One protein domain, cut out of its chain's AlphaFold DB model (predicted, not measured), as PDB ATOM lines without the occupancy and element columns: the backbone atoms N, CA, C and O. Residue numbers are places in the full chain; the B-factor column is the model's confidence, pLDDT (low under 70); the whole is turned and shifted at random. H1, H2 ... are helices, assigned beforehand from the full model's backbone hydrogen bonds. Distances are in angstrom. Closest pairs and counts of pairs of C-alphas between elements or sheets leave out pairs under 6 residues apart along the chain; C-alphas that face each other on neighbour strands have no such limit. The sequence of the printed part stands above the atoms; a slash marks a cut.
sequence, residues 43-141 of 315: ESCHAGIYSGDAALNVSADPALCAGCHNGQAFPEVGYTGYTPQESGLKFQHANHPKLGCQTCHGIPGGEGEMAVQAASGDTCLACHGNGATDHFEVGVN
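AT A GLANCE: This is residues 43 to 141 of the 315 residues of the protein "Cytochrome c3 family protein" of Gemmatimonadetes bacterium (UniProt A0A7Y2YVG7). Here is little regular structure: a long, loose string of loops with four short helices strung along it, H2 near one end, H1 and H3 between, and H4 with the tail 129 to 141 toward the other. After H2 the chain folds back in a long loop toward H3. The 99 printed residues are all helix by class, with 24 in H1, H2, H3 and H4 and no named strand; the whole is loose, radius of gyration of the C-alphas 17.0 A, spans 58 by 29 by 22 A.

IN THESE COORDINATES: Find C-alpha 54 at (-0.341, -112.038, 100.349), where H1, residues 54 to 57, begins. H2, residues 62 to 68, runs 10.9 A. H3 is residues 101 to 105. H4, residues 121 to 128, runs 10.2 A to C-alpha 128 at (-0.095, -110.178, 123.301).

HOW THE PARTS SIT: H3 and H4 are close but not clearly touching; their closest C-alphas, Cys 104 and Thr 123, are 6.0 A apart. H1 is apart from H2, H3 and H4, and H2 from H3 and H4. O i to N i+4 pairs are within hydrogen-bond range throughout H3, 2 of 3 in H2 and 3 of 4 in H4; H1 is too short for one.

THE WHOLE: The C-alphas farthest apart, Gln 72 and Gly 139, are 59.9 A apart. The printed part has no cut; the links H2 to H3 and H3 to H4 are long. Look for pLDDT under 70 at residues 129 to 134 and 138 to 141.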
ATOM      1  N   GLU A  43       9.659-120.955 103.483       87.69
ATOM      2  CA  GLU A  43       9.730-119.900 102.476       87.69
ATOM      3  C   GLU A  43       9.928-120.420 101.047       87.69
ATOM      4  O   GLU A  43       9.628-119.700 100.097       87.69
ATOM      5  N   SER A  44      10.381-121.669 100.878       88.00
ATOM      6  CA  SER A  44      10.484-122.305  99.558       88.00
ATOM      7  C   SER A  44       9.123-122.432  98.863       88.00
ATOM      8  O   SER A  44       9.049-122.374  97.636       88.00
ATOM      9  N   CYS A  45       8.048-122.563  99.649       88.81
ATOM     10  CA  CYS A  45       6.665-122.583  99.171       88.81
ATOM     11  C   CYS A  45       5.930-121.278  99.516       88.81
ATOM     12  O   CYS A  45       5.115-120.806  98.730       88.81
ATOM     13  N   HIS A  46       6.251-120.674 100.665       89.94
ATOM     14  CA  HIS A  46       5.640-119.448 101.178       89.94
ATOM     15  C   HIS A  46       6.537-118.219 100.947       89.94
ATOM     16  O   HIS A  46       6.912-117.500 101.880       89.94
ATOM     17  N   ALA A  47       6.916-117.980  99.689       88.81
ATOM     18  CA  ALA A  47       7.888-116.948  99.312       88.81
ATOM     19  C   ALA A  47       7.446-115.513  99.674       88.81
ATOM     20  O   ALA A  47       8.273-114.601  99.788       88.81
ATOM     21  N   GLY A  48       6.145-115.300  99.884       87.06
ATOM     22  CA  GLY A  48       5.576-114.012 100.267       87.06
ATOM     23  C   GLY A  48       5.946-113.549 101.678       87.06
ATOM     24  O   GLY A  48       5.913-112.345 101.936       87.06
ATOM     25  N   ILE A  49       6.321-114.465 102.588       86.69
ATOM     26  CA  ILE A  49       6.316-114.212 104.047       86.69
ATOM     27  C   ILE A  49       7.100-112.951 104.429       86.69
ATOM     28  O   ILE A  49       6.634-112.143 105.230       86.69
ATOM     29  N   TYR A  50       8.277-112.750 103.835       81.69
ATOM     30  CA  TYR A  50       9.124-111.592 104.134       81.69
ATOM     31  C   TYR A  50       8.883-110.389 103.221       81.69
ATOM     32  O   TYR A  50       9.247-109.274 103.583       81.69
ATOM     33  N   SER A  51       8.291-110.600 102.044       82.69
ATOM     34  CA  SER A  51       7.992-109.522 101.092       82.69
ATOM     35  C   SER A  51       6.650-108.842 101.375       82.69
ATOM     36  O   SER A  51       6.433-107.717 100.932       82.69
ATOM     37  N   GLY A  52       5.765-109.503 102.126       79.00
ATOM     38  CA  GLY A  52       4.403-109.045 102.379       79.00
ATOM     39  C   GLY A  52       3.426-109.372 101.247       79.00
ATOM     40  O   GLY A  52       2.271-108.956 101.320       79.00
ATOM     41  N   ASP A  53       3.849-110.123 100.226       83.56
ATOM     42  CA  ASP A  53       2.968-110.542  99.138       83.56
ATOM     43  C   ASP A  53       1.971-111.605  99.625       83.56
ATOM     44  O   ASP A  53       2.289-112.788  99.774       83.56
ATOM     45  N   ALA A  54       0.732-111.176  99.869       78.25
ATOM     46  CA  ALA A  54      -0.341-112.038 100.349       78.25
ATOM     47  C   ALA A  54      -0.660-113.203  99.397       78.25
ATOM     48  O   ALA A  54      -1.055-114.271  99.873       78.25
ATOM     49  N   ALA A  55      -0.448-113.040  98.085       78.88
ATOM     50  CA  ALA A  55      -0.687-114.101  97.109       78.88
ATOM     51  C   ALA A  55       0.321-115.253  97.254       78.88
ATOM     52  O   ALA A  55      -0.015-116.397  96.954       78.88
ATOM     53  N   LEU A  56       1.519-114.955  97.766       82.06
ATOM     54  CA  LEU A  56       2.609-115.912  97.968       82.06
ATOM     55  C   LEU A  56       2.826-116.282  99.448       82.06
ATOM     56  O   LEU A  56       3.736-117.044  99.774       82.06
ATOM     57  N   ASN A  57       2.017-115.731 100.360       82.69
ATOM     58  CA  ASN A  57       2.055-116.054 101.789       82.69
ATOM     59  C   ASN A  57       1.377-117.388 102.088       82.69
ATOM     60  O   ASN A  57       1.895-118.188 102.857       82.69
ATOM     61  N   VAL A  58       0.196-117.609 101.509       80.38
ATOM     62  CA  VAL A  58      -0.650-118.778 101.816       80.38
ATOM     63  C   VAL A  58      -0.662-119.780 100.663       80.38
ATOM     64  O   VAL A  58      -0.863-120.969 100.885       80.38
ATOM     65  N   SER A  59      -0.418-119.314  99.438       84.25
ATOM     66  CA  SER A  59      -0.355-120.153  98.245       84.25
ATOM     67  C   SER A  59       1.059-120.191  97.681       84.25
ATOM     68  O   SER A  59       1.749-119.178  97.655       84.25
ATOM     69  N   ALA A  60       1.454-121.355  97.172       85.69
ATOM     70  CA  ALA A  60       2.649-121.518  96.354       85.69
ATOM     71  C   ALA A  60       2.337-121.325  94.858       85.69
ATOM     72  O   ALA A  60       1.180-121.430  94.437       85.69
ATOM     73  N   ASP A  61       3.374-121.081  94.055       86.56
ATOM     74  CA  ASP A  61       3.292-121.101  92.592       86.56
ATOM     75  C   ASP A  61       3.042-122.541  92.093       86.56
ATOM     76  O   ASP A  61       3.842-123.433  92.397       86.56
ATOM     77  N   PRO A  62       1.980-122.804  91.303       87.06
ATOM     78  CA  PRO A  62       1.740-124.110  90.687       87.06
ATOM     79  C   PRO A  62       2.921-124.700  89.906       87.06
ATOM     80  O   PRO A  62       3.060-125.926  89.835       87.06
ATOM     81  N   ALA A  63       3.795-123.861  89.343       88.12
ATOM     82  CA  ALA A  63       4.986-124.316  88.634       88.12
ATOM     83  C   ALA A  63       5.969-125.071  89.550       88.12
ATOM     84  O   ALA A  63       6.641-125.995  89.087       88.12
ATOM     85  N   LEU A  64       6.013-124.747  90.851       88.50
ATOM     86  CA  LEU A  64       6.827-125.473  91.836       88.50
ATOM     87  C   LEU A  64       6.370-126.929  91.956       88.50
ATOM     88  O   LEU A  64       7.196-127.841  92.008       88.50
ATOM     89  N   CYS A  65       5.056-127.162  91.935       89.00
ATOM     90  CA  CYS A  65       4.479-128.500  92.025       89.00
ATOM     91  C   CYS A  65       4.856-129.336  90.798       89.00
ATOM     92  O   CYS A  65       5.296-130.476  90.942       89.00
ATOM     93  N   ALA A  66       4.742-128.750  89.602       89.25
ATOM     94  CA  ALA A  66       5.063-129.411  88.337       89.25
ATOM     95  C   ALA A  66       6.543-129.825  88.227       89.25
ATOM     96  O   ALA A  66       6.862-130.754  87.490       89.25
ATOM     97  N   GLY A  67       7.448-129.199  88.991       88.44
ATOM     98  CA  GLY A  67       8.857-129.602  89.052       88.44
ATOM     99  C   GLY A  67       9.062-131.050  89.524       88.44
ATOM    100  O   GLY A  67       9.968-131.732  89.043       88.44
ATOM    101  N   CYS A  68       8.192-131.542  90.412       90.44
ATOM    102  CA  CYS A  68       8.227-132.917  90.922       90.44
ATOM    103  C   CYS A  68       7.037-133.761  90.426       90.44
ATOM    104  O   CYS A  68       7.201-134.937  90.102       90.44
ATOM    105  N   HIS A  69       5.851-133.164  90.322       92.19
ATOM    106  CA  HIS A  69       4.616-133.790  89.846       92.19
ATOM    107  C   HIS A  69       4.481-133.685  88.320       92.19
ATOM    108  O   HIS A  69       3.555-133.065  87.806       92.19
ATOM    109  N   ASN A  70       5.426-134.287  87.601       90.44
ATOM    110  CA  ASN A  70       5.522-134.280  86.131       90.44
ATOM    111  C   ASN A  70       5.240-135.654  85.493       90.44
ATOM    112  O   ASN A  70       5.618-135.911  84.350       90.44
ATOM    113  N   GLY A  71       4.693-136.592  86.268       91.38
ATOM    114  CA  GLY A  71       4.450-137.967  85.834       91.38
ATOM    115  C   GLY A  71       5.702-138.850  85.753       91.38
ATOM    116  O   GLY A  71       5.560-140.044  85.498       91.38
ATOM    117  N   GLN A  72       6.906-138.309  85.985       89.62
ATOM    118  CA  GLN A  72       8.158-139.077  86.042       89.62
ATOM    119  C   GLN A  72       8.551-139.400  87.486       89.62
ATOM    120  O   GLN A  72       8.711-140.567  87.833       89.62
ATOM    121  N   ALA A  73       8.706-138.371  88.327       87.06
ATOM    122  CA  ALA A  73       9.086-138.547  89.731       87.06
ATOM    123  C   ALA A  73       7.859-138.793  90.618       87.06
ATOM    124  O   ALA A  73       7.855-139.707  91.441       87.06
ATOM    125  N   PHE A  74       6.801-138.010  90.408       89.69
ATOM    126  CA  PHE A  74       5.516-138.159  91.085       89.69
ATOM    127  C   PHE A  74       4.356-137.958  90.099       89.69
ATOM    128  O   PHE A  74       4.530-137.262  89.092       89.69
ATOM    129  N   PRO A  75       3.167-138.542  90.362       91.75
ATOM    130  CA  PRO A  75       1.978-138.332  89.538       91.75
ATOM    131  C   PRO A  75       1.651-136.848  89.382       91.75
ATOM    132  O   PRO A  75       1.806-136.095  90.339       91.75
ATOM    133  N   GLU A  76       1.177-136.437  88.206       90.62
ATOM    134  CA  GLU A  76       0.738-135.057  87.980       90.62
ATOM    135  C   GLU A  76      -0.404-134.668  88.929       90.62
ATOM    136  O   GLU A  76      -1.277-135.482  89.247       90.62
ATOM    137  N   VAL A  77      -0.396-133.413  89.386       87.38
ATOM    138  CA  VAL A  77      -1.418-132.864  90.288       87.38
ATOM    139  C   VAL A  77      -1.984-131.566  89.729       87.38
ATOM    140  O   VAL A  77      -1.257-130.719  89.220       87.38
ATOM    141  N   GLY A  78      -3.298-131.391  89.857       83.81
ATOM    142  CA  GLY A  78      -4.013-130.190  89.422       83.81
ATOM    143  C   GLY A  78      -4.053-129.098  90.490       83.81
ATOM    144  O   GLY A  78      -5.139-128.633  90.829       83.81
ATOM    145  N   TYR A  79      -2.910-128.724  91.065       84.00
ATOM    146  CA  TYR A  79      -2.861-127.620  92.028       84.00
ATOM    147  C   TYR A  79      -2.948-126.277  91.292       84.00
ATOM    148  O   TYR A  79      -2.117-125.976  90.443       84.00
ATOM    149  N   THR A  80      -3.954-125.465  91.617       82.75
ATOM    150  CA  THR A  80      -4.209-124.168  90.960       82.75
ATOM    151  C   THR A  80      -3.938-122.967  91.863       82.75
ATOM    152  O   THR A  80      -4.277-121.844  91.498       82.75
ATOM    153  N   GLY A  81      -3.362-123.192  93.042       78.94
ATOM    154  CA  GLY A  81      -3.232-122.166  94.070       78.94
ATOM    155  C   GLY A  81      -4.411-122.120  95.042       78.94
ATOM    156  O   GLY A  81      -5.479-122.686  94.795       78.94
ATOM    157  N   TYR A  82      -4.194-121.422  96.154       78.25
ATOM    158  CA  TYR A  82      -5.202-121.116  97.164       78.25
ATOM    159  C   TYR A  82      -5.469-119.610  97.190       78.25
ATOM    160  O   TYR A  82      -4.541-118.810  97.267       78.25
ATOM    161  N   THR A  83      -6.739-119.209  97.143       75.56
ATOM    162  CA  THR A  83      -7.117-117.815  97.400       75.56
ATOM    163  C   THR A  83      -7.289-117.634  98.907       75.56
ATOM    164  O   THR A  83      -8.171-118.283  99.473       75.56
ATOM    165  N   PRO A  84      -6.484-116.777  99.565       71.12
ATOM    166  CA  PRO A  84      -6.645-116.506 100.985       71.12
ATOM    167  C   PRO A  84      -8.054-116.005 101.293       71.12
ATOM    168  O   PRO A  84      -8.584-115.150 100.586       71.12
ATOM    169  N   GLN A  85      -8.649-116.526 102.364       71.56
ATOM    170  CA  GLN A  85      -9.809-115.883 102.965       71.56
ATOM    171  C   GLN A  85      -9.335-114.675 103.771       71.56
ATOM    172  O   GLN A  85      -8.272-114.725 104.395       71.56
ATOM    173  N   GLU A  86     -10.113-113.595 103.757       71.12
ATOM    174  CA  GLU A  86      -9.823-112.462 104.627       71.12
ATOM    175  C   GLU A  86      -9.998-112.885 106.086       71.12
ATOM    176  O   GLU A  86     -11.046-113.389 106.482       71.12
ATOM    177  N   SER A  87      -8.952-112.689 106.885       73.62
ATOM    178  CA  SER A  87      -8.953-113.033 108.309       73.62
ATOM    179  C   SER A  87      -9.601-111.959 109.182       73.62
ATOM    180  O   SER A  87      -9.787-112.176 110.375       73.62
ATOM    181  N   GLY A  88      -9.875-110.770 108.629       80.12
ATOM    182  CA  GLY A  88     -10.262-109.596 109.413       80.12
ATOM    183  C   GLY A  88      -9.157-109.084 110.347       80.12
ATOM    184  O   GLY A  88      -9.424-108.228 111.186       80.12
ATOM    185  N   LEU A  89      -7.914-109.573 110.214       83.56
ATOM    186  CA  LEU A  89      -6.785-109.232 111.087       83.56
ATOM    187  C   LEU A  89      -5.698-108.439 110.354       83.56
ATOM    188  O   LEU A  89      -5.227-108.848 109.295       83.56
ATOM    189  N   LYS A  90      -5.211-107.368 110.984       84.56
ATOM    190  CA  LYS A  90      -4.069-106.525 110.588       84.56
ATOM    191  C   LYS A  90      -2.722-107.197 110.884       84.56
ATOM    192  O   LYS A  90      -1.794-106.571 111.393       84.56
ATOM    193  N   PHE A  91      -2.603-108.487 110.585       86.44
ATOM    194  CA  PHE A  91      -1.374-109.240 110.817       86.44
ATOM    195  C   PHE A  91      -0.427-109.152 109.614       86.44
ATOM    196  O   PHE A  91      -0.826-109.381 108.474       86.44
ATOM    197  N   GLN A  92       0.853-108.873 109.873       84.94
ATOM    198  CA  GLN A  92       1.911-108.893 108.859       84.94
ATOM    199  C   GLN A  92       3.162-109.586 109.410       84.94
ATOM    200  O   GLN A  92       3.741-109.122 110.393       84.94
ATOM    201  N   HIS A  93       3.615-110.654 108.744       88.06
ATOM    202  CA  HIS A  93       4.842-111.384 109.096       88.06
ATOM    203  C   HIS A  93       6.075-110.472 109.141       88.06
ATOM    204  O   HIS A  93       6.882-110.579 110.057       88.06
ATOM    205  N   ALA A  94       6.186-109.534 108.195       83.00
ATOM    206  CA  ALA A  94       7.307-108.599 108.104       83.00
ATOM    207  C   ALA A  94       7.475-107.705 109.351       83.00
ATOM    208  O   ALA A  94       8.588-107.269 109.638       83.00
ATOM    209  N   ASN A  95       6.391-107.459 110.096       84.38
ATOM    210  CA  ASN A  95       6.393-106.600 111.286       84.38
ATOM    211  C   ASN A  95       6.546-107.385 112.596       84.38
ATOM    212  O   ASN A  95       6.673-106.775 113.656       84.38
ATOM    213  N   HIS A  96       6.525-108.719 112.546       86.25
ATOM    214  CA  HIS A  96       6.721-109.557 113.723       86.25
ATOM    215  C   HIS A  96       8.197-109.950 113.865       86.25
ATOM    216  O   HIS A  96       8.910-110.075 112.865       86.25
ATOM    217  N   PRO A  97       8.689-110.148 115.103       85.00
ATOM    218  CA  PRO A  97      10.023-110.693 115.305       85.00
ATOM    219  C   PRO A  97      10.158-112.037 114.581       85.00
ATOM    220  O   PRO A  97       9.187-112.777 114.427       85.00
ATOM    221  N   LYS A  98      11.379-112.360 114.142       82.62
ATOM    222  CA  LYS A  98      11.681-113.638 113.483       82.62
ATOM    223  C   LYS A  98      11.584-114.780 114.496       82.62
ATOM    224  O   LYS A  98      12.575-115.163 115.112       82.62
ATOM    225  N   LEU A  99      10.366-115.268 114.692       87.50
ATOM    226  CA  LEU A  99      10.039-116.460 115.462       87.50
ATOM    227  C   LEU A  99      10.146-117.693 114.556       87.50
ATOM    228  O   LEU A  99      10.071-117.581 113.332       87.50
ATOM    229  N   GLY A 100      10.304-118.874 115.154       88.75
ATOM    230  CA  GLY A 100      10.120-120.119 114.408       88.75
ATOM    231  C   GLY A 100       8.687-120.190 113.876       88.75
ATOM    232  O   GLY A 100       7.750-119.846 114.594       88.75
ATOM    233  N   CYS A 101       8.496-120.627 112.630       89.12
ATOM    234  CA  CYS A 101       7.173-120.670 111.992       89.12
ATOM    235  C   CYS A 101       6.165-121.465 112.838       89.12
ATOM    236  O   CYS A 101       5.014-121.059 113.005       89.12
ATOM    237  N   GLN A 102       6.629-122.560 113.445       89.81
ATOM    238  CA  GLN A 102       5.832-123.443 114.292       89.81
ATOM    239  C   GLN A 102       5.403-122.798 115.615       89.81
ATOM    240  O   GLN A 102       4.461-123.282 116.231       89.81
ATOM    241  N   THR A 103       6.029-121.697 116.044       90.88
ATOM    242  CA  THR A 103       5.556-120.940 117.213       90.88
ATOM    243  C   THR A 103       4.121-120.465 117.007       90.88
ATOM    244  O   THR A 103       3.340-120.471 117.954       90.88
ATOM    245  N   CYS A 104       3.765-120.100 115.770       90.06
ATOM    246  CA  CYS A 104       2.412-119.660 115.440       90.06
ATOM    247  C   CYS A 104       1.599-120.715 114.687       90.06
ATOM    248  O   CYS A 104       0.387-120.814 114.867       90.06
ATOM    249  N   HIS A 105       2.266-121.492 113.839       91.38
ATOM    250  CA  HIS A 105       1.620-122.443 112.945       91.38
ATOM    251  C   HIS A 105       1.660-123.882 113.449       91.38
ATOM    252  O   HIS A 105       1.112-124.742 112.784       91.38
ATOM    253  N   GLY A 106       2.302-124.195 114.572       91.50
ATOM    254  CA  GLY A 106       2.437-125.575 115.040       91.50
ATOM    255  C   GLY A 106       1.111-126.193 115.484       91.50
ATOM    256  O   GLY A 106       0.297-125.546 116.144       91.50
ATOM    257  N   ILE A 107       0.914-127.469 115.161       89.56
ATOM    258  CA  ILE A 107      -0.185-128.274 115.706       89.56
ATOM    259  C   ILE A 107       0.245-128.826 117.077       89.56
ATOM    260  O   ILE A 107       1.300-129.464 117.164       89.56
ATOM    261  N   PRO A 108      -0.544-128.652 118.154       85.19
ATOM    262  CA  PRO A 108      -0.255-129.275 119.445       85.19
ATOM    263  C   PRO A 108      -0.130-130.801 119.330       85.19
ATOM    264  O   PRO A 108      -1.043-131.474 118.860       85.19
ATOM    265  N   GLY A 109       1.010-131.352 119.756       84.44
ATOM    266  CA  GLY A 109       1.301-132.788 119.634       84.44
ATOM    267  C   GLY A 109       1.623-133.261 118.211       84.44
ATOM    268  O   GLY A 109       1.751-134.462 117.990       84.44
ATOM    269  N   GLY A 110       1.753-132.344 117.250       84.62
ATOM    270  CA  GLY A 110       2.200-132.648 115.898       84.62
ATOM    271  C   GLY A 110       3.682-133.028 115.846       84.62
ATOM    272  O   GLY A 110       4.509-132.451 116.551       84.62
ATOM    273  N   GLU A 111       4.023-133.991 114.990       81.62
ATOM    274  CA  GLU A 111       5.402-134.440 114.785       81.62
ATOM    275  C   GLU A 111       6.000-133.861 113.497       81.62
ATOM    276  O   GLU A 111       5.400-133.929 112.422       81.62
ATOM    277  N   GLY A 112       7.227-133.344 113.595       84.94
ATOM    278  CA  GLY A 112       7.984-132.819 112.459       84.94
ATOM    279  C   GLY A 112       7.629-131.382 112.066       84.94
ATOM    280  O   GLY A 112       6.638-130.804 112.502       84.94
ATOM    281  N   GLU A 113       8.469-130.784 111.218       84.19
ATOM    282  CA  GLU A 113       8.390-129.353 110.887       84.19
ATOM    283  C   GLU A 113       7.135-128.966 110.093       84.19
ATOM    284  O   GLU A 113       6.704-127.821 110.169       84.19
ATOM    285  N   MET A 114       6.541-129.923 109.372       88.69
ATOM    286  CA  MET A 114       5.354-129.731 108.528       88.69
ATOM    287  C   MET A 114       4.038-130.081 109.240       88.69
ATOM    288  O   MET A 114       2.983-130.121 108.601       88.69
ATOM    289  N   ALA A 115       4.068-130.344 110.550       90.62
ATOM    290  CA  ALA A 115       2.862-130.434 111.366       90.62
ATOM    291  C   ALA A 115       2.342-129.023 111.687       90.62
ATOM    292  O   ALA A 115       2.461-128.533 112.812       90.62
ATOM    293  N   VAL A 116       1.806-128.371 110.653       90.06
ATOM    294  CA  VAL A 116       1.389-126.970 110.685       90.06
ATOM    295  C   VAL A 116      -0.102-126.779 110.401       90.06
ATOM    296  O   VAL A 116      -0.706-127.551 109.662       90.06
ATOM    297  N   GLN A 117      -0.679-125.730 110.980       88.38
ATOM    298  CA  GLN A 117      -2.060-125.281 110.832       88.38
ATOM    299  C   GLN A 117      -2.131-123.750 110.703       88.38
ATOM    300  O   GLN A 117      -1.149-123.027 110.905       88.38
ATOM    301  N   ALA A 118      -3.320-123.237 110.382       85.50
ATOM    302  CA  ALA A 118      -3.592-121.811 110.505       85.50
ATOM    303  C   ALA A 118      -3.427-121.365 111.971       85.50
ATOM    304  O   ALA A 118      -3.884-122.048 112.892       85.50
ATOM    305  N   ALA A 119      -2.770-120.221 112.177       86.44
ATOM    306  CA  ALA A 119      -2.672-119.612 113.498       86.44
ATOM    307  C   ALA A 119      -4.069-119.194 113.983       86.44
ATOM    308  O   ALA A 119      -4.900-118.737 113.194       86.44
ATOM    309  N   SER A 120      -4.320-119.356 115.280       84.62
ATOM    310  CA  SER A 120      -5.600-119.018 115.912       84.62
ATOM    311  C   SER A 120      -5.489-117.733 116.734       84.62
ATOM    312  O   SER A 120      -4.384-117.273 117.025       84.62
ATOM    313  N   GLY A 121      -6.625-117.171 117.161       80.44
ATOM    314  CA  GLY A 121      -6.632-116.049 118.107       80.44
ATOM    315  C   GLY A 121      -5.849-116.360 119.389       80.44
ATOM    316  O   GLY A 121      -5.072-115.525 119.849       80.44
ATOM    317  N   ASP A 122      -5.948-117.592 119.898       81.19
ATOM    318  CA  ASP A 122      -5.243-118.039 121.108       81.19
ATOM    319  C   ASP A 122      -3.720-117.956 120.959       81.19
ATOM    320  O   ASP A 122      -3.011-117.580 121.895       81.19
ATOM    321  N   THR A 123      -3.209-118.239 119.761       86.50
ATOM    322  CA  THR A 123      -1.787-118.107 119.430       86.50
ATOM    323  C   THR A 123      -1.315-116.661 119.597       86.50
ATOM    324  O   THR A 123      -0.253-116.413 120.164       86.50
ATOM    325  N   CYS A 124      -2.115-115.695 119.137       85.25
ATOM    326  CA  CYS A 124      -1.823-114.273 119.297       85.25
ATOM    327  C   CYS A 124      -1.856-113.874 120.783       85.25
ATOM    328  O   CYS A 124      -0.958-113.177 121.268       85.25
ATOM    329  N   LEU A 125      -2.872-114.343 121.517       82.62
ATOM    330  CA  LEU A 125      -3.086-114.027 122.934       82.62
ATOM    331  C   LEU A 125      -2.014-114.619 123.855       82.62
ATOM    332  O   LEU A 125      -1.702-114.013 124.882       82.62
ATOM    333  N   ALA A 126      -1.385-115.729 123.464       83.25
ATOM    334  CA  ALA A 126      -0.263-116.313 124.193       83.25
ATOM    335  C   ALA A 126       0.921-115.338 124.364       83.25
ATOM    336  O   ALA A 126       1.674-115.457 125.330       83.25
ATOM    337  N   CYS A 127       1.076-114.357 123.463       83.69
ATOM    338  CA  CYS A 127       2.114-113.324 123.557       83.69
ATOM    339  C   CYS A 127       1.554-111.925 123.841       83.69
ATOM    340  O   CYS A 127       2.113-111.200 124.659       83.69
ATOM    341  N   HIS A 128       0.459-111.531 123.187       80.69
ATOM    342  CA  HIS A 128      -0.095-110.178 123.301       80.69
ATOM    343  C   HIS A 128      -1.069-110.003 124.477       80.69
ATOM    344  O   HIS A 128      -1.447-108.877 124.782       80.69
ATOM    345  N   GLY A 129      -1.458-111.090 125.153       68.06
ATOM    346  CA  GLY A 129      -2.446-111.063 126.230       68.06
ATOM    347  C   GLY A 129      -1.890-111.029 127.657       68.06
ATOM    348  O   GLY A 129      -2.661-110.747 128.562       68.06
ATOM    349  N   ASN A 130      -0.610-111.347 127.909       55.59
ATOM    350  CA  ASN A 130      -0.030-111.440 129.271       55.59
ATOM    351  C   ASN A 130      -0.952-112.128 130.321       55.59
ATOM    352  O   ASN A 130      -0.990-111.719 131.479       55.59
ATOM    353  N   GLY A 131      -1.708-113.164 129.923       54.53
ATOM    354  CA  GLY A 131      -2.732-113.815 130.763       54.53
ATOM    355  C   GLY A 131      -4.192-113.425 130.471       54.53
ATOM    356  O   GLY A 131      -5.055-113.668 131.308       54.53
ATOM    357  N   ALA A 132      -4.481-112.823 129.315       56.00
ATOM    358  CA  ALA A 132      -5.761-112.185 129.007       56.00
ATOM    359  C   ALA A 132      -6.991-113.114 129.041       56.00
ATOM    360  O   ALA A 132      -7.311-113.796 128.071       56.00
ATOM    361  N   THR A 133      -7.781-112.978 130.104       60.72
ATOM    362  CA  THR A 133      -9.251-113.121 130.090       60.72
ATOM    363  C   THR A 133      -9.953-111.928 129.426       60.72
ATOM    364  O   THR A 133     -11.176-111.929 129.254       60.72
ATOM    365  N   ASP A 134      -9.177-110.906 129.060       68.00
ATOM    366  CA  ASP A 134      -9.676-109.549 128.857       68.00
ATOM    367  C   ASP A 134      -9.591-109.085 127.401       68.00
ATOM    368  O   ASP A 134      -9.845-107.922 127.112       68.00
ATOM    369  N   HIS A 135      -9.265-109.977 126.455       77.12
ATOM    370  CA  HIS A 135      -9.255-109.658 125.018       77.12
ATOM    371  C   HIS A 135     -10.554-108.963 124.567       77.12
ATOM    372  O   HIS A 135     -10.504-108.019 123.786       77.12
ATOM    373  N   PHE A 136     -11.686-109.394 125.129       73.88
ATOM    374  CA  PHE A 136     -13.030-108.878 124.856       73.88
ATOM    375  C   PHE A 136     -13.457-107.699 125.756       73.88
ATOM    376  O   PHE A 136     -14.618-107.297 125.723       73.88
ATOM    377  N   GLU A 137     -12.571-107.169 126.605       71.25
ATOM    378  CA  GLU A 137     -12.882-106.016 127.463       71.25
ATOM    379  C   GLU A 137     -12.727-104.706 126.682       71.25
ATOM    380  O   GLU A 137     -11.620-104.258 126.349       71.25
ATOM    381  N   VAL A 138     -13.867-104.075 126.401       63.09
ATOM    382  CA  VAL A 138     -13.953-102.801 125.679       63.09
ATOM    383  C   VAL A 138     -13.324-101.678 126.502       63.09
ATOM    384  O   VAL A 138     -13.558-101.553 127.700       63.09
ATOM    385  N   GLY A 139     -12.516-100.835 125.855       62.06
ATOM    386  CA  GLY A 139     -11.840 -99.705 126.505       62.06
ATOM    387  C   GLY A 139     -10.559-100.079 127.259       62.06
ATOM    388  O   GLY A 139      -9.797 -99.184 127.622       62.06
ATOM    389  N   VAL A 140     -10.285-101.375 127.435       65.19
ATOM    390  CA  VAL A 140      -8.995-101.883 127.927       65.19
ATOM    391  C   VAL A 140      -8.072-102.212 126.755       65.19
ATOM    392  O   VAL A 140      -6.897-101.845 126.781       65.19
ATOM    393  N   ASN A 141      -8.604-102.846 125.704       68.38
ATOM    394  CA  ASN A 141      -7.835-103.241 124.526       68.38
ATOM    395  C   ASN A 141      -8.235-102.440 123.271       68.38
ATOM    396  O   ASN A 141      -9.421-102.370 122.948       68.38
TER     397      ASN A 141